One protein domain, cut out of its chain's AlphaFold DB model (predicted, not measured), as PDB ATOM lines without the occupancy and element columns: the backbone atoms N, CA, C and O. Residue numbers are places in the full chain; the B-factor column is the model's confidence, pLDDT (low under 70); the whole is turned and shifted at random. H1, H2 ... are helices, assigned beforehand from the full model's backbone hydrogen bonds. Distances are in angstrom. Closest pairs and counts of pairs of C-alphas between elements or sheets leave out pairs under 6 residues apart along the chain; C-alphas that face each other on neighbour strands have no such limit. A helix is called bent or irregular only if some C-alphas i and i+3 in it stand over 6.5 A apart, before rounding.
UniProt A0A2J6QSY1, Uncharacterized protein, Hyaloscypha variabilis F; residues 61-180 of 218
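This is residues 61 to 180 of the 218 residues of an uncharacterized protein of Hyaloscypha variabilis F (UniProt A0A2J6QSY1). H1 lies in the middle of a small helical core, with H2a on one side of it and H3 on another, while H2b crosses the first part of H3. From this core H4 runs off as a long arm, packing on H1 with residues 154 to 158 and sticking out with residues 171 to 180; the tip of a long loop, residues 112 to 117, also sticks out. The printed part has 120 residues with four named helices, H1 to H4 in that order, and no named strand; the class is all helix. The whole is loose, with a radius of gyration of the C-alphas of 19.8 A, and spans 74 by 26 by 19 A.

H1, residues 61 to 76, is the hub and touches the three other helices. H2, residues 83 to 108, was assigned as one helix by its hydrogen bonds but is bent, with C-alphas 96 and 99 being 6.7 A apart; its arms, H2a (residues 83 to 96) and H2b (residues 99 to 108), stand at a steep tilt of 43 degrees. H1 and H2a form a helical hairpin, running opposite ways at a shallow tilt of 24 degrees; their closest C-alphas, of Phe 71 and Thr 90, are 5.1 A apart. H3, residues 127 to 144, touches H1 and runs the same way at a shallow tilt of 15 degrees; their closest C-alphas, of Pro 61 and Glu 132, are 4.7 A apart. With residues 129 to 133 alone H3 touches H2b at a steep tilt of 65 degrees; the closest C-alphas are those of Asp 104 and Ser 129, 5.3 A. H4, residues 153 to 180, touches H1 with residues 154 to 158 alone, at a steep tilt of 48 degrees; the closest C-alphas are those of Ala 70 and Val 154, 6.1 A. H2a and H4 are near each other, whereas H2a and H3 are apart, and so are H3 and H4. Every O i to N i+4 pair is within hydrogen-bond range in H2a, H2b, H3 and H4; in H1 it is 11 of 12.

H1 begins at C-alpha 61, (12.779, -35.614, -42.262), and is 23.8 A long; it is irregular, but only just, with C-alphas 61 and 64 being 6.54 A apart. H2a is 19.9 A long and H2b 14.3 A. H3 is 25.6 A long, from C-alpha 127 at (4.819, -35.433, -48.601). H4, 40.8 A long, ends at C-alpha 180, (51.785, -47.490, -10.736).

The C-alphas farthest apart, of Glu 115 and Asp 180, are 74.6 A apart. The printed part has no cut. The link from H2 to H3, residues 109 to 126, is long; in it residues 109 to 110 pair antiparallel with residues 119 to 120. Mean pLDDT of the printed part is 82.2, and it is under 70 at residues 110 to 119, 123 to 124 and 180.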
ATOM      1  N   PRO A  61      12.906 -34.189 -41.931       81.62
ATOM      2  CA  PRO A  61      12.779 -35.614 -42.262       81.62
ATOM      3  C   PRO A  61      14.122 -36.325 -42.509       81.62
ATOM      4  O   PRO A  61      14.153 -37.547 -42.606       81.62
ATOM      5  N   LEU A  62      15.247 -35.602 -42.604       85.19
ATOM      6  CA  LEU A  62      16.582 -36.209 -42.732       85.19
ATOM      7  C   LEU A  62      17.156 -36.650 -41.381       85.19
ATOM      8  O   LEU A  62      18.064 -37.478 -41.346       85.19
ATOM      9  N   ILE A  63      16.636 -36.125 -40.267       86.50
ATOM     10  CA  ILE A  63      17.208 -36.351 -38.935       86.50
ATOM     11  C   ILE A  63      17.123 -37.830 -38.547       86.50
ATOM     12  O   ILE A  63      18.141 -38.428 -38.202       86.50
ATOM     13  N   ALA A  64      15.937 -38.442 -38.630       86.50
ATOM     14  CA  ALA A  64      15.751 -39.845 -38.260       86.50
ATOM     15  C   ALA A  64      16.579 -40.817 -39.134       86.50
ATOM     16  O   ALA A  64      17.301 -41.640 -38.560       86.50
ATOM     17  N   PRO A  65      16.594 -40.695 -40.480       86.69
ATOM     18  CA  PRO A  65      17.483 -41.476 -41.342       86.69
ATOM     19  C   PRO A  65      18.966 -41.329 -40.996       86.69
ATOM     20  O   PRO A  65      19.684 -42.327 -40.945       86.69
ATOM     21  N   VAL A  66      19.439 -40.109 -40.718       88.44
ATOM     22  CA  VAL A  66      20.847 -39.867 -40.362       88.44
ATOM     23  C   VAL A  66      21.198 -40.508 -39.020       88.44
ATOM     24  O   VAL A  66      22.233 -41.167 -38.923       88.44
ATOM     25  N   MET A  67      20.334 -40.379 -38.009       89.19
ATOM     26  CA  MET A  67      20.543 -41.000 -36.695       89.19
ATOM     27  C   MET A  67      20.566 -42.529 -36.787       89.19
ATOM     28  O   MET A  67      21.465 -43.165 -36.233       89.19
ATOM     29  N   LEU A  68      19.630 -43.121 -37.536       89.69
ATOM     30  CA  LEU A  68      19.607 -44.561 -37.797       89.69
ATOM     31  C   LEU A  68      20.866 -45.006 -38.546       89.69
ATOM     32  O   LEU A  68      21.500 -45.994 -38.187       89.69
ATOM     33  N   GLY A  69      21.259 -44.242 -39.559       88.81
ATOM     34  CA  GLY A  69      22.466 -44.467 -40.332       88.81
ATOM     35  C   GLY A  69      23.738 -44.464 -39.485       88.81
ATOM     36  O   GLY A  69      24.569 -45.364 -39.625       88.81
ATOM     37  N   ALA A  70      23.866 -43.489 -38.583       89.00
ATOM     38  CA  ALA A  70      24.961 -43.395 -37.622       89.00
ATOM     39  C   ALA A  70      24.984 -44.587 -36.665       89.00
ATOM     40  O   ALA A  70      26.033 -45.206 -36.498       89.00
ATOM     41  N   PHE A  71      23.834 -44.964 -36.103       91.44
ATOM     42  CA  PHE A  71      23.712 -46.139 -35.243       91.44
ATOM     43  C   PHE A  71      24.128 -47.433 -35.957       91.44
ATOM     44  O   PHE A  71      24.937 -48.198 -35.433       91.44
ATOM     45  N   LEU A  72      23.640 -47.663 -37.179       89.50
ATOM     46  CA  LEU A  72      23.976 -48.861 -37.951       89.50
ATOM     47  C   LEU A  72      25.480 -48.942 -38.245       89.50
ATOM     48  O   LEU A  72      26.083 -49.994 -38.028       89.50
ATOM     49  N   LYS A  73      26.110 -47.831 -38.648       88.81
ATOM     50  CA  LYS A  73      27.567 -47.790 -38.859       88.81
ATOM     51  C   LYS A  73      28.346 -48.001 -37.567       88.81
ATOM     52  O   LYS A  73      29.338 -48.724 -37.561       88.81
ATOM     53  N   MET A  74      27.876 -47.432 -36.458       88.19
ATOM     54  CA  MET A  74      28.479 -47.614 -35.137       88.19
ATOM     55  C   MET A  74      28.452 -49.087 -34.695       88.19
ATOM     56  O   MET A  74      29.426 -49.598 -34.136       88.19
ATOM     57  N   CYS A  75      27.352 -49.788 -34.984       87.06
ATOM     58  CA  CYS A  75      27.193 -51.217 -34.722       87.06
ATOM     59  C   CYS A  75      28.115 -52.075 -35.601       87.06
ATOM     60  O   CYS A  75      28.776 -52.979 -35.078       87.06
ATOM     61  N   GLN A  76      28.198 -51.766 -36.899       87.38
ATOM     62  CA  GLN A  76      29.020 -52.489 -37.880       87.38
ATOM     63  C   GLN A  76      30.528 -52.258 -37.714       87.38
ATOM     64  O   GLN A  76      31.320 -53.120 -38.089       87.38
ATOM     65  N   HIS A  77      30.942 -51.127 -37.141       86.50
ATOM     66  CA  HIS A  77      32.358 -50.806 -36.969       86.50
ATOM     67  C   HIS A  77      33.084 -51.864 -36.108       86.50
ATOM     68  O   HIS A  77      32.509 -52.340 -35.119       86.50
ATOM     69  N   PRO A  78      34.354 -52.211 -36.398       87.25
ATOM     70  CA  PRO A  78      35.175 -53.059 -35.530       87.25
ATOM     71  C   PRO A  78      35.166 -52.606 -34.062       87.25
ATOM     72  O   PRO A  78      34.977 -51.426 -33.763       87.25
ATOM     73  N   THR A  79      35.351 -53.542 -33.128       87.19
ATOM     74  CA  THR A  79      35.382 -53.250 -31.686       87.19
ATOM     75  C   THR A  79      36.517 -52.291 -31.327       87.19
ATOM     76  O   THR A  79      37.662 -52.524 -31.695       87.19
ATOM     77  N   PHE A  80      36.199 -51.242 -30.568       87.50
ATOM     78  CA  PHE A  80      37.141 -50.231 -30.077       87.50
ATOM     79  C   PHE A  80      36.797 -49.870 -28.614       87.50
ATOM     80  O   PHE A  80      35.681 -50.176 -28.158       87.50
ATOM     81  N   PRO A  81      37.719 -49.252 -27.848       82.25
ATOM     82  CA  PRO A  81      37.473 -48.908 -26.448       82.25
ATOM     83  C   PRO A  81      36.247 -47.998 -26.306       82.25
ATOM     84  O   PRO A  81      36.131 -46.970 -26.964       82.25
ATOM     85  N   GLY A  82      35.293 -48.387 -25.458       83.88
ATOM     86  CA  GLY A  82      34.061 -47.618 -25.255       83.88
ATOM     87  C   GLY A  82      32.980 -47.802 -26.330       83.88
ATOM     88  O   GLY A  82      31.966 -47.107 -26.265       83.88
ATOM     89  N   LYS A  83      33.116 -48.760 -27.266       88.38
ATOM     90  CA  LYS A  83      32.083 -49.051 -28.285       88.38
ATOM     91  C   LYS A  83      30.686 -49.231 -27.689       88.38
ATOM     92  O   LYS A  83      29.735 -48.665 -28.211       88.38
ATOM     93  N   LYS A  84      30.554 -49.973 -26.581       87.88
ATOM     94  CA  LYS A  84      29.254 -50.225 -25.927       87.88
ATOM     95  C   LYS A  84      28.538 -48.930 -25.530       87.88
ATOM     96  O   LYS A  84      27.336 -48.817 -25.727       87.88
ATOM     97  N   ILE A  85      29.288 -47.949 -25.026       90.00
ATOM     98  CA  ILE A  85      28.749 -46.647 -24.617       90.00
ATOM     99  C   ILE A  85      28.269 -45.879 -25.850       90.00
ATOM    100  O   ILE A  85      27.154 -45.375 -25.859       90.00
ATOM    101  N   TRP A  86      29.065 -45.844 -26.919       89.56
ATOM    102  CA  TRP A  86      28.689 -45.158 -28.159       89.56
ATOM    103  C   TRP A  86      27.511 -45.812 -28.882       89.56
ATOM    104  O   TRP A  86      26.645 -45.107 -29.398       89.56
ATOM    105  N   VAL A  87      27.430 -47.144 -28.875       91.06
ATOM    106  CA  VAL A  87      26.267 -47.887 -29.384       91.06
ATOM    107  C   VAL A  87      25.022 -47.573 -28.553       91.06
ATOM    108  O   VAL A  87      23.958 -47.370 -29.124       91.06
ATOM    109  N   LEU A  88      25.145 -47.463 -27.226       91.75
ATOM    110  CA  LEU A  88      24.026 -47.079 -26.365       91.75
ATOM    111  C   LEU A  88      23.579 -45.636 -26.629       91.75
ATOM    112  O   LEU A  88      22.392 -45.403 -26.823       91.75
ATOM    113  N   ILE A  89      24.512 -44.682 -26.721       90.25
ATOM    114  CA  ILE A  89      24.214 -43.271 -27.026       90.25
ATOM    115  C   ILE A  89      23.490 -43.147 -28.371       90.25
ATOM    116  O   ILE A  89      22.427 -42.535 -28.455       90.25
ATOM    117  N   THR A  90      24.050 -43.752 -29.419       89.06
ATOM    118  CA  THR A  90      23.454 -43.710 -30.764       89.06
ATOM    119  C   THR A  90      22.135 -44.480 -30.824       89.06
ATOM    120  O   THR A  90      21.201 -44.030 -31.481       89.06
ATOM    121  N   GLY A  91      21.999 -45.575 -30.073       89.50
ATOM    122  CA  GLY A  91      20.739 -46.299 -29.906       89.50
ATOM    123  C   GLY A  91      19.658 -45.444 -29.243       89.50
ATOM    124  O   GLY A  91      18.535 -45.386 -29.740       89.50
ATOM    125  N   CYS A  92      19.992 -44.703 -28.182       90.75
ATOM    126  CA  CYS A  92      19.072 -43.757 -27.547       90.75
ATOM    127  C   CYS A  92      18.608 -42.662 -28.517       90.75
ATOM    128  O   CYS A  92      17.439 -42.279 -28.485       90.75
ATOM    129  N   TRP A  93      19.482 -42.178 -29.406       90.00
ATOM    130  CA  TRP A  93      19.092 -41.206 -30.432       90.00
ATOM    131  C   TRP A  93      18.065 -41.775 -31.404       90.00
ATOM    132  O   TRP A  93      17.091 -41.094 -31.720       90.00
ATOM    133  N   VAL A  94      18.255 -43.022 -31.841       89.06
ATOM    134  CA  VAL A  94      17.293 -43.714 -32.705       89.06
ATOM    135  C   VAL A  94      15.967 -43.911 -31.979       89.06
ATOM    136  O   VAL A  94      14.932 -43.544 -32.524       89.06
ATOM    137  N   LEU A  95      15.986 -44.407 -30.736       88.06
ATOM    138  CA  LEU A  95      14.772 -44.624 -29.939       88.06
ATOM    139  C   LEU A  95      13.964 -43.337 -29.741       88.06
ATOM    140  O   LEU A  95      12.741 -43.366 -29.847       88.06
ATOM    141  N   ASN A  96      14.633 -42.199 -29.539       87.94
ATOM    142  CA  ASN A  96      13.967 -40.901 -29.430       87.94
ATOM    143  C   ASN A  96      13.214 -40.509 -30.720       87.94
ATOM    144  O   ASN A  96      12.220 -39.792 -30.672       87.94
ATOM    145  N   GLN A  97      13.660 -40.993 -31.883       86.12
ATOM    146  CA  GLN A  97      12.983 -40.755 -33.160       86.12
ATOM    147  C   GLN A  97      11.909 -41.807 -33.475       86.12
ATOM    148  O   GLN A  97      11.057 -41.551 -34.320       86.12
ATOM    149  N   VAL A  98      11.886 -42.960 -32.794       84.56
ATOM    150  CA  VAL A  98      10.912 -44.034 -33.073       84.56
ATOM    151  C   VAL A  98       9.480 -43.547 -32.897       84.56
ATOM    152  O   VAL A  98       8.658 -43.800 -33.769       84.56
ATOM    153  N   GLN A  99       9.171 -42.801 -31.830       82.56
ATOM    154  CA  GLN A  99       7.815 -42.278 -31.617       82.56
ATOM    155  C   GLN A  99       7.343 -41.431 -32.806       82.56
ATOM    156  O   GLN A  99       6.208 -41.574 -33.259       82.56
ATOM    157  N   ARG A 100       8.227 -40.577 -33.328       81.81
ATOM    158  CA  ARG A 100       7.951 -39.734 -34.490       81.81
ATOM    159  C   ARG A 100       7.711 -40.576 -35.740       81.81
ATOM    160  O   ARG A 100       6.675 -40.439 -36.375       81.81
ATOM    161  N   VAL A 101       8.625 -41.501 -36.031       82.56
ATOM    162  CA  VAL A 101       8.527 -42.388 -37.197       82.56
ATOM    163  C   VAL A 101       7.259 -43.242 -37.127       82.56
ATOM    164  O   VAL A 101       6.572 -43.395 -38.130       82.56
ATOM    165  N   CYS A 102       6.887 -43.752 -35.950       83.69
ATOM    166  CA  CYS A 102       5.639 -44.490 -35.754       83.69
ATOM    167  C   CYS A 102       4.402 -43.618 -36.001       83.69
ATOM    168  O   CYS A 102       3.442 -44.096 -36.599       83.69
ATOM    169  N   GLN A 103       4.412 -42.350 -35.578       80.19
ATOM    170  CA  GLN A 103       3.328 -41.412 -35.884       80.19
ATOM    171  C   GLN A 103       3.241 -41.119 -37.384       80.19
ATOM    172  O   GLN A 103       2.143 -41.091 -37.932       80.19
ATOM    173  N   ASP A 104       4.375 -40.936 -38.058       79.44
ATOM    174  CA  ASP A 104       4.418 -40.706 -39.502       79.44
ATOM    175  C   ASP A 104       3.939 -41.930 -40.287       79.44
ATOM    176  O   ASP A 104       3.110 -41.795 -41.187       79.44
ATOM    177  N   VAL A 105       4.369 -43.134 -39.901       79.44
ATOM    178  CA  VAL A 105       3.879 -44.397 -40.474       79.44
ATOM    179  C   VAL A 105       2.385 -44.580 -40.198       79.44
ATOM    180  O   VAL A 105       1.649 -44.937 -41.111       79.44
ATOM    181  N   GLY A 106       1.910 -44.279 -38.987       77.00
ATOM    182  CA  GLY A 106       0.489 -44.355 -38.642       77.00
ATOM    183  C   GLY A 106      -0.382 -43.356 -39.411       77.00
ATOM    184  O   GLY A 106      -1.512 -43.676 -39.760       77.00
ATOM    185  N   ARG A 107       0.144 -42.167 -39.735       72.69
ATOM    186  CA  ARG A 107      -0.522 -41.195 -40.624       72.69
ATOM    187  C   ARG A 107      -0.556 -41.648 -42.079       72.69
ATOM    188  O   ARG A 107      -1.480 -41.309 -42.805       72.69
ATOM    189  N   LEU A 108       0.472 -42.367 -42.514       74.44
ATOM    190  CA  LEU A 108       0.556 -42.923 -43.863       74.44
ATOM    191  C   LEU A 108      -0.368 -44.137 -44.043       74.44
ATOM    192  O   LEU A 108      -0.886 -44.333 -45.140       74.44
ATOM    193  N   TRP A 109      -0.543 -44.927 -42.982       71.44
ATOM    194  CA  TRP A 109      -1.264 -46.201 -42.947       71.44
ATOM    195  C   TRP A 109      -2.347 -46.134 -41.862       71.44
ATOM    196  O   TRP A 109      -2.263 -46.816 -40.838       71.44
ATOM    197  N   SER A 110      -3.345 -45.266 -42.035       64.38
ATOM    198  CA  SER A 110      -4.431 -45.148 -41.063       64.38
ATOM    199  C   SER A 110      -5.517 -46.187 -41.344       64.38
ATOM    200  O   SER A 110      -6.193 -46.141 -42.368       64.38
ATOM    201  N   PHE A 111      -5.713 -47.115 -40.404       54.84
ATOM    202  CA  PHE A 111      -6.837 -48.063 -40.367       54.84
ATOM    203  C   PHE A 111      -8.113 -47.383 -39.832       54.84
ATOM    204  O   PHE A 111      -8.665 -47.782 -38.810       54.84
ATOM    205  N   THR A 112      -8.546 -46.293 -40.461       53.69
ATOM    206  CA  THR A 112      -9.699 -45.491 -39.996       53.69
ATOM    207  C   THR A 112     -10.802 -45.344 -41.042       53.69
ATOM    208  O   THR A 112     -11.616 -44.429 -40.948       53.69
ATOM    209  N   GLY A 113     -10.867 -46.258 -42.010       50.22
ATOM    210  CA  GLY A 113     -12.020 -46.399 -42.894       50.22
ATOM    211  C   GLY A 113     -13.114 -47.250 -42.245       50.22
ATOM    212  O   GLY A 113     -12.827 -48.273 -41.627       50.22
ATOM    213  N   THR A 114     -14.379 -46.864 -42.427       53.31
ATOM    214  CA  THR A 114     -15.594 -47.578 -41.974       53.31
ATOM    215  C   THR A 114     -15.788 -48.983 -42.571       53.31
ATOM    216  O   THR A 114     -16.789 -49.627 -42.276       53.31
ATOM    217  N   GLU A 115     -14.844 -49.473 -43.376       54.16
ATOM    218  CA  GLU A 115     -14.877 -50.786 -44.029       54.16
ATOM    219  C   GLU A 115     -13.492 -51.465 -44.064       54.16
ATOM    220  O   GLU A 115     -13.068 -51.886 -45.129       54.16
ATOM    221  N   ASP A 116     -12.732 -51.530 -42.959       54.38
ATOM    222  CA  ASP A 116     -11.455 -52.288 -42.873       54.38
ATOM    223  C   ASP A 116     -10.471 -52.080 -44.058       54.38
ATOM    224  O   ASP A 116      -9.614 -52.919 -44.352       54.38
ATOM    225  N   ALA A 117     -10.587 -50.953 -44.763       56.38
ATOM    226  CA  ALA A 117      -9.840 -50.658 -45.971       56.38
ATOM    227  C   ALA A 117      -8.618 -49.825 -45.594       56.38
ATOM    228  O   ALA A 117      -8.713 -48.839 -44.863       56.38
ATOM    229  N   LEU A 118      -7.453 -50.240 -46.092       57.31
ATOM    230  CA  LEU A 118      -6.197 -49.535 -45.875       57.31
ATOM    231  C   LEU A 118      -6.228 -48.195 -46.630       57.31
ATOM    232  O   LEU A 118      -5.994 -48.151 -47.839       57.31
ATOM    233  N   GLU A 119      -6.510 -47.101 -45.928       65.00
ATOM    234  CA  GLU A 119      -6.422 -45.759 -46.498       65.00
ATOM    235  C   GLU A 119      -4.960 -45.302 -46.490       65.00
ATOM    236  O   GLU A 119      -4.373 -44.999 -45.449       65.00
ATOM    237  N   ILE A 120      -4.347 -45.297 -47.675       72.12
ATOM    238  CA  ILE A 120      -2.987 -44.797 -47.872       72.12
ATOM    239  C   ILE A 120      -3.065 -43.287 -48.105       72.12
ATOM    240  O   ILE A 120      -3.644 -42.848 -49.101       72.12
ATOM    241  N   CYS A 121      -2.440 -42.488 -47.235       74.38
ATOM    242  CA  CYS A 121      -2.390 -41.036 -47.426       74.38
ATOM    243  C   CYS A 121      -1.676 -40.682 -48.741       74.38
ATOM    244  O   CYS A 121      -0.541 -41.115 -48.995       74.38
ATOM    245  N   GLY A 122      -2.313 -39.854 -49.574       71.06
ATOM    246  CA  GLY A 122      -1.763 -39.451 -50.861       71.06
ATOM    247  C   GLY A 122      -0.402 -38.760 -50.720       71.06
ATOM    248  O   GLY A 122      -0.175 -37.949 -49.822       71.06
ATOM    249  N   VAL A 123       0.514 -39.020 -51.662       64.88
ATOM    250  CA  VAL A 123       1.879 -38.438 -51.686       64.88
ATOM    251  C   VAL A 123       1.863 -36.900 -51.671       64.88
ATOM    252  O   VAL A 123       2.822 -36.260 -51.240       64.88
ATOM    253  N   ARG A 124       0.757 -36.288 -52.118       66.50
ATOM    254  CA  ARG A 124       0.564 -34.834 -52.149       66.50
ATOM    255  C   ARG A 124       0.191 -34.237 -50.790       66.50
ATOM    256  O   ARG A 124       0.542 -33.090 -50.535       66.50
ATOM    257  N   GLU A 125      -0.485 -35.005 -49.943       72.44
ATOM    258  CA  GLU A 125      -0.973 -34.584 -48.624       72.44
ATOM    259  C   GLU A 125       0.060 -34.905 -47.536       72.44
ATOM    260  O   GLU A 125       0.390 -34.044 -46.725       72.44
ATOM    261  N   CYS A 126       0.678 -36.092 -47.593       76.81
ATOM    262  CA  CYS A 126       1.677 -36.556 -46.621       76.81
ATOM    263  C   CYS A 126       3.119 -36.538 -47.165       76.81
ATOM    264  O   CYS A 126       3.906 -37.448 -46.899       76.81
ATOM    265  N   LYS A 127       3.496 -35.509 -47.941       77.94
ATOM    266  CA  LYS A 127       4.819 -35.433 -48.601       77.94
ATOM    267  C   LYS A 127       5.992 -35.579 -47.620       77.94
ATOM    268  O   LYS A 127       6.959 -36.263 -47.935       77.94
ATOM    269  N   GLY A 128       5.909 -34.943 -46.448       75.06
ATOM    270  CA  GLY A 128       6.959 -35.003 -45.423       75.06
ATOM    271  C   GLY A 128       7.175 -36.420 -44.890       75.06
ATOM    272  O   GLY A 128       8.295 -36.926 -44.937       75.06
ATOM    273  N   SER A 129       6.094 -37.086 -44.480       79.50
ATOM    274  CA  SER A 129       6.134 -38.451 -43.944       79.50
ATOM    275  C   SER A 129       6.585 -39.467 -45.003       79.50
ATOM    276  O   SER A 129       7.396 -40.340 -44.707       79.50
ATOM    277  N   TRP A 130       6.147 -39.326 -46.263       82.06
ATOM    278  CA  TRP A 130       6.628 -40.166 -47.371       82.06
ATOM    279  C   TRP A 130       8.136 -40.026 -47.609       82.06
ATOM    280  O   TRP A 130       8.818 -41.024 -47.837       82.06
ATOM    281  N   VAL A 131       8.664 -38.799 -47.553       84.25
ATOM    282  CA  VAL A 131      10.103 -38.538 -47.702       84.25
ATOM    283  C   VAL A 131      10.886 -39.146 -46.539       84.25
ATOM    284  O   VAL A 131      11.895 -39.802 -46.780       84.25
ATOM    285  N   GLU A 132      10.413 -38.985 -45.303       84.19
ATOM    286  CA  GLU A 132      11.060 -39.551 -44.112       84.19
ATOM    287  C   GLU A 132      11.116 -41.085 -44.163       84.19
ATOM    288  O   GLU A 132      12.194 -41.673 -44.051       84.19
ATOM    289  N   VAL A 133       9.982 -41.743 -44.432       83.94
ATOM    290  CA  VAL A 133       9.911 -43.208 -44.554       83.94
ATOM    291  C   VAL A 133      10.733 -43.711 -45.744       83.94
ATOM    292  O   VAL A 133      11.477 -44.684 -45.614       83.94
ATOM    293  N   GLY A 134      10.671 -43.032 -46.894       86.19
ATOM    294  CA  GLY A 134      11.477 -43.377 -48.066       86.19
ATOM    295  C   GLY A 134      12.981 -43.284 -47.797       86.19
ATOM    296  O   GLY A 134      13.733 -44.194 -48.151       86.19
ATOM    297  N   LEU A 135      13.428 -42.228 -47.112       87.12
ATOM    298  CA  LEU A 135      14.825 -42.065 -46.707       87.12
ATOM    299  C   LEU A 135      15.262 -43.142 -45.709       87.12
ATOM    300  O   LEU A 135      16.361 -43.676 -45.852       87.12
ATOM    301  N   LEU A 136      14.418 -43.506 -44.740       87.81
ATOM    302  CA  LEU A 136      14.706 -44.606 -43.813       87.81
ATOM    303  C   LEU A 136      14.936 -45.923 -44.562       87.81
ATOM    304  O   LEU A 136      15.920 -46.615 -44.297       87.81
ATOM    305  N   VAL A 137      14.085 -46.240 -45.542       88.62
ATOM    306  CA  VAL A 137      14.254 -47.431 -46.389       88.62
ATOM    307  C   VAL A 137      15.563 -47.365 -47.176       88.62
ATOM    308  O   VAL A 137      16.301 -48.350 -47.202       88.62
ATOM    309  N   ILE A 138      15.898 -46.215 -47.770       89.31
ATOM    310  CA  ILE A 138      17.168 -46.022 -48.491       89.31
ATOM    311  C   ILE A 138      18.365 -46.265 -47.570       89.31
ATOM    312  O   ILE A 138      19.305 -46.944 -47.977       89.31
ATOM    313  N   VAL A 139      18.335 -45.760 -46.334       88.75
ATOM    314  CA  VAL A 139      19.407 -45.984 -45.357       88.75
ATOM    315  C   VAL A 139      19.534 -47.470 -45.034       88.75
ATOM    316  O   VAL A 139      20.634 -48.010 -45.105       88.75
ATOM    317  N   VAL A 140      18.433 -48.161 -44.734       87.94
ATOM    318  CA  VAL A 140      18.462 -49.593 -44.392       87.94
ATOM    319  C   VAL A 140      18.956 -50.441 -45.568       87.94
ATOM    320  O   VAL A 140      19.860 -51.259 -45.402       87.94
ATOM    321  N   VAL A 141      18.421 -50.223 -46.774       89.06
ATOM    322  CA  VAL A 141      18.830 -50.951 -47.989       89.06
ATOM    323  C   VAL A 141      20.269 -50.615 -48.374       89.06
ATOM    324  O   VAL A 141      21.029 -51.507 -48.752       89.06
ATOM    325  N   GLY A 142      20.652 -49.344 -48.262       87.12
ATOM    326  CA  GLY A 142      22.008 -48.869 -48.504       87.12
ATOM    327  C   GLY A 142      23.001 -49.560 -47.580       87.12
ATOM    328  O   GLY A 142      23.987 -50.111 -48.054       87.12
ATOM    329  N   GLN A 143      22.694 -49.637 -46.284       88.00
ATOM    330  CA  GLN A 143      23.534 -50.348 -45.321       88.00
ATOM    331  C   GLN A 143      23.586 -51.852 -45.575       88.00
ATOM    332  O   GLN A 143      24.659 -52.443 -45.503       88.00
ATOM    333  N   TRP A 144      22.457 -52.476 -45.915       87.38
ATOM    334  CA  TRP A 144      22.424 -53.906 -46.214       87.38
ATOM    335  C   TRP A 144      23.259 -54.265 -47.452       87.38
ATOM    336  O   TRP A 144      23.921 -55.300 -47.474       87.38
ATOM    337  N   ARG A 145      23.287 -53.386 -48.462       87.56
ATOM    338  CA  ARG A 145      24.120 -53.539 -49.665       87.56
ATOM    339  C   ARG A 145      25.556 -53.025 -49.517       87.56
ATOM    340  O   ARG A 145      26.316 -53.116 -50.477       87.56
ATOM    341  N   GLY A 146      25.932 -52.464 -48.366       81.69
ATOM    342  CA  GLY A 146      27.244 -51.836 -48.169       81.69
ATOM    343  C   GLY A 146      27.463 -50.564 -49.004       81.69
ATOM    344  O   GLY A 146      28.601 -50.184 -49.276       81.69
ATOM    345  N   TRP A 147      26.390 -49.903 -49.445       85.56
ATOM    346  CA  TRP A 147      26.465 -48.670 -50.221       85.56
ATOM    347  C   TRP A 147      26.661 -47.450 -49.312       85.56
ATOM    348  O   TRP A 147      25.973 -47.266 -48.307       85.56
ATOM    349  N   ARG A 148      27.577 -46.562 -49.709       82.56
ATOM    350  CA  ARG A 148      27.815 -45.249 -49.092       82.56
ATOM    351  C   ARG A 148      26.729 -44.240 -49.480       82.56
ATOM    352  O   ARG A 148      26.971 -43.331 -50.270       82.56
ATOM    353  N   TRP A 149      25.537 -44.407 -48.913       83.31
ATOM    354  CA  TRP A 149      24.382 -43.521 -49.125       83.31
ATOM    355  C   TRP A 149      24.604 -42.085 -48.608       83.31
ATOM    356  O   TRP A 149      23.930 -41.158 -49.040       83.31
ATOM    357  N   ASP A 150      25.572 -41.887 -47.715       81.94
ATOM    358  CA  ASP A 150      25.913 -40.626 -47.047       81.94
ATOM    359  C   ASP A 150      27.204 -39.979 -47.581       81.94
ATOM    360  O   ASP A 150      27.788 -39.116 -46.920       81.94
ATOM    361  N   VAL A 151      27.718 -40.437 -48.732       85.00
ATOM    362  CA  VAL A 151      28.986 -39.954 -49.322       85.00
ATOM    363  C   VAL A 151      30.181 -40.111 -48.349       85.00
ATOM    364  O   VAL A 151      31.205 -39.439 -48.456       85.00
ATOM    365  N   GLY A 152      30.069 -41.017 -47.370       84.00
ATOM    366  CA  GLY A 152      31.087 -41.261 -46.346       84.00
ATOM    367  C   GLY A 152      31.187 -40.187 -45.257       84.00
ATOM    368  O   GLY A 152      32.184 -40.143 -44.536       84.00
ATOM    369  N   MET A 153      30.193 -39.307 -45.113       86.62
ATOM    370  CA  MET A 153      30.172 -38.302 -44.047       86.62
ATOM    371  C   MET A 153      30.100 -38.942 -42.654       86.62
ATOM    372  O   MET A 153      30.878 -38.597 -41.764       86.62
ATOM    373  N   VAL A 154      29.196 -39.902 -42.474       86.00
ATOM    374  CA  VAL A 154      29.015 -40.638 -41.222       86.00
ATOM    375  C   VAL A 154      30.209 -41.558 -40.969       86.00
ATOM    376  O   VAL A 154      30.603 -41.710 -39.819       86.00
ATOM    377  N   ASP A 155      30.844 -42.101 -42.019       87.31
ATOM    378  CA  ASP A 155      32.081 -42.893 -41.873       87.31
ATOM    379  C   ASP A 155      33.173 -42.062 -41.187       87.31
ATOM    380  O   ASP A 155      33.697 -42.455 -40.149       87.31
ATOM    381  N   LYS A 156      33.446 -40.862 -41.713       89.94
ATOM    382  CA  LYS A 156      34.451 -39.944 -41.150       89.94
ATOM    383  C   LYS A 156      34.124 -39.523 -39.719       89.94
ATOM    384  O   LYS A 156      35.024 -39.343 -38.903       89.94
ATOM    385  N   TRP A 157      32.842 -39.342 -39.409       90.56
ATOM    386  CA  TRP A 157      32.403 -39.022 -38.052       90.56
ATOM    387  C   TRP A 157      32.667 -40.181 -37.079       90.56
ATOM    388  O   TRP A 157      33.235 -39.953 -36.010       90.56
ATOM    389  N   VAL A 158      32.336 -41.421 -37.466       87.62
ATOM    390  CA  VAL A 158      32.637 -42.623 -36.668       87.62
ATOM    391  C   VAL A 158      34.147 -42.789 -36.493       87.62
ATOM    392  O   VAL A 158      34.607 -42.989 -35.372       87.62
ATOM    393  N   GLU A 159      34.934 -42.631 -37.558       90.19
ATOM    394  CA  GLU A 159      36.403 -42.675 -37.497       90.19
ATOM    395  C   GLU A 159      36.968 -41.627 -36.526       90.19
ATOM    396  O   GLU A 159      37.866 -41.928 -35.737       90.19
ATOM    397  N   GLY A 160      36.411 -40.412 -36.522       89.69
ATOM    398  CA  GLY A 160      36.783 -39.358 -35.579       89.69
ATOM    399  C   GLY A 160      36.503 -39.733 -34.120       89.69
ATOM    400  O   GLY A 160      37.347 -39.499 -33.250       89.69
ATOM    401  N   ILE A 161      35.357 -40.364 -33.849       88.88
ATOM    402  CA  ILE A 161      35.015 -40.883 -32.516       88.88
ATOM    403  C   ILE A 161      35.991 -41.977 -32.093       88.88
ATOM    404  O   ILE A 161      36.500 -41.948 -30.972       88.88
ATOM    405  N   VAL A 162      36.274 -42.925 -32.986       88.88
ATOM    406  CA  VAL A 162      37.182 -44.045 -32.718       88.88
ATOM    407  C   VAL A 162      38.590 -43.527 -32.434       88.88
ATOM    408  O   VAL A 162      39.185 -43.908 -31.428       88.88
ATOM    409  N   ALA A 163      39.096 -42.595 -33.245       89.56
ATOM    410  CA  ALA A 163      40.394 -41.968 -33.023       89.56
ATOM    411  C   ALA A 163      40.459 -41.236 -31.671       89.56
ATOM    412  O   ALA A 163      41.465 -41.319 -30.965       89.56
ATOM    413  N   GLY A 164      39.383 -40.549 -31.276       88.62
ATOM    414  CA  GLY A 164      39.278 -39.916 -29.960       88.62
ATOM    415  C   GLY A 164      39.257 -40.926 -28.809       88.62
ATOM    416  O   GLY A 164      39.933 -40.725 -27.801       88.62
ATOM    417  N   ALA A 165      38.521 -42.027 -28.967       87.75
ATOM    418  CA  ALA A 165      38.403 -43.077 -27.960       87.75
ATOM    419  C   ALA A 165      39.721 -43.835 -27.747       87.75
ATOM    420  O   ALA A 165      40.101 -44.078 -26.604       87.75
ATOM    421  N   VAL A 166      40.446 -44.147 -28.826       87.94
ATOM    422  CA  VAL A 166      41.769 -44.788 -28.762       87.94
ATOM    423  C   VAL A 166      42.772 -43.878 -28.054       87.94
ATOM    424  O   VAL A 166      43.402 -44.305 -27.092       87.94
ATOM    425  N   ARG A 167      42.842 -42.593 -28.428       88.12
ATOM    426  CA  ARG A 167      43.717 -41.617 -27.753       88.12
ATOM    427  C   ARG A 167      43.392 -41.462 -26.267       88.12
ATOM    428  O   ARG A 167      44.291 -41.284 -25.450       88.12
ATOM    429  N   ALA A 168      42.110 -41.498 -25.906       87.25
ATOM    430  CA  ALA A 168      41.689 -41.420 -24.511       87.25
ATOM    431  C   ALA A 168      42.063 -42.683 -23.721       87.25
ATOM    432  O   ALA A 168      42.432 -42.572 -22.554       87.25
ATOM    433  N   ASP A 169      41.980 -43.864 -24.336       87.50
ATOM    434  CA  ASP A 169      42.401 -45.131 -23.729       87.50
ATOM    435  C   ASP A 169      43.923 -45.188 -23.532       87.50
ATOM    436  O   ASP A 169      44.391 -45.503 -22.440       87.50
ATOM    437  N   GLU A 170      44.697 -44.777 -24.538       86.81
ATOM    438  CA  GLU A 170      46.157 -44.640 -24.448       86.81
ATOM    439  C   GLU A 170      46.565 -43.646 -23.356       86.81
ATOM    440  O   GLU A 170      47.437 -43.941 -22.542       86.81
ATOM    441  N   ALA A 171      45.887 -42.497 -23.259       86.88
ATOM    442  CA  ALA A 171      46.141 -41.522 -22.201       86.88
ATOM    443  C   ALA A 171      45.773 -42.051 -20.805       86.88
ATOM    444  O   ALA A 171      46.436 -41.710 -19.827       86.88
ATOM    445  N   LYS A 172      44.724 -42.876 -20.687       85.12
ATOM    446  CA  LYS A 172      44.374 -43.541 -19.423       85.12
ATOM    447  C   LYS A 172      45.421 -44.576 -19.033       85.12
ATOM    448  O   LYS A 172      45.808 -44.604 -17.874       85.12
ATOM    449  N   LYS A 173      45.902 -45.374 -19.988       84.00
ATOM    450  CA  LYS A 173      46.974 -46.353 -19.765       84.00
ATOM    451  C   LYS A 173      48.293 -45.682 -19.389       84.00
ATOM    452  O   LYS A 173      48.939 -46.137 -18.459       84.00
ATOM    453  N   ALA A 174      48.648 -44.574 -20.039       83.94
ATOM    454  CA  ALA A 174      49.831 -43.792 -19.682       83.94
ATOM    455  C   ALA A 174      49.740 -43.242 -18.250       83.94
ATOM    456  O   ALA A 174      50.694 -43.357 -17.492       83.94
ATOM    457  N   LYS A 175      48.571 -42.720 -17.851       83.25
ATOM    458  CA  LYS A 175      48.331 -42.259 -16.475       83.25
ATOM    459  C   LYS A 175      48.305 -43.392 -15.452       83.25
ATOM    460  O   LYS A 175      48.748 -43.192 -14.334       83.25
ATOM    461  N   ALA A 176      47.768 -44.557 -15.811       81.12
ATOM    462  CA  ALA A 176      47.790 -45.728 -14.941       81.12
ATOM    463  C   ALA A 176      49.228 -46.216 -14.720       81.12
ATOM    464  O   ALA A 176      49.613 -46.432 -13.583       81.12
ATOM    465  N   ALA A 177      50.045 -46.273 -15.777       78.88
ATOM    466  CA  ALA A 177      51.459 -46.624 -15.668       78.88
ATOM    467  C   ALA A 177      52.264 -45.603 -14.842       78.88
ATOM    468  O   ALA A 177      53.126 -45.992 -14.066       78.88
ATOM    469  N   GLU A 178      51.977 -44.304 -14.977       76.31
ATOM    470  CA  GLU A 178      52.596 -43.251 -14.158       76.31
ATOM    471  C   GLU A 178      52.194 -43.377 -12.678       76.31
ATOM    472  O   GLU A 178      53.056 -43.336 -11.804       76.31
ATOM    473  N   ASN A 179      50.913 -43.641 -12.398       71.94
ATOM    474  CA  ASN A 179      50.424 -43.883 -11.038       71.94
ATOM    475  C   ASN A 179      50.992 -45.176 -10.424       71.94
ATOM    476  O   ASN A 179      51.271 -45.199  -9.230       71.94
ATOM    477  N   ASP A 180      51.183 -46.237 -11.213       63.41
ATOM    478  CA  ASP A 180      51.785 -47.490 -10.736       63.41
ATOM    479  C   ASP A 180      53.266 -47.281 -10.369       63.41
ATOM    480  O   ASP A 180      53.720 -47.788  -9.342       63.41
TER     481      ASP A 180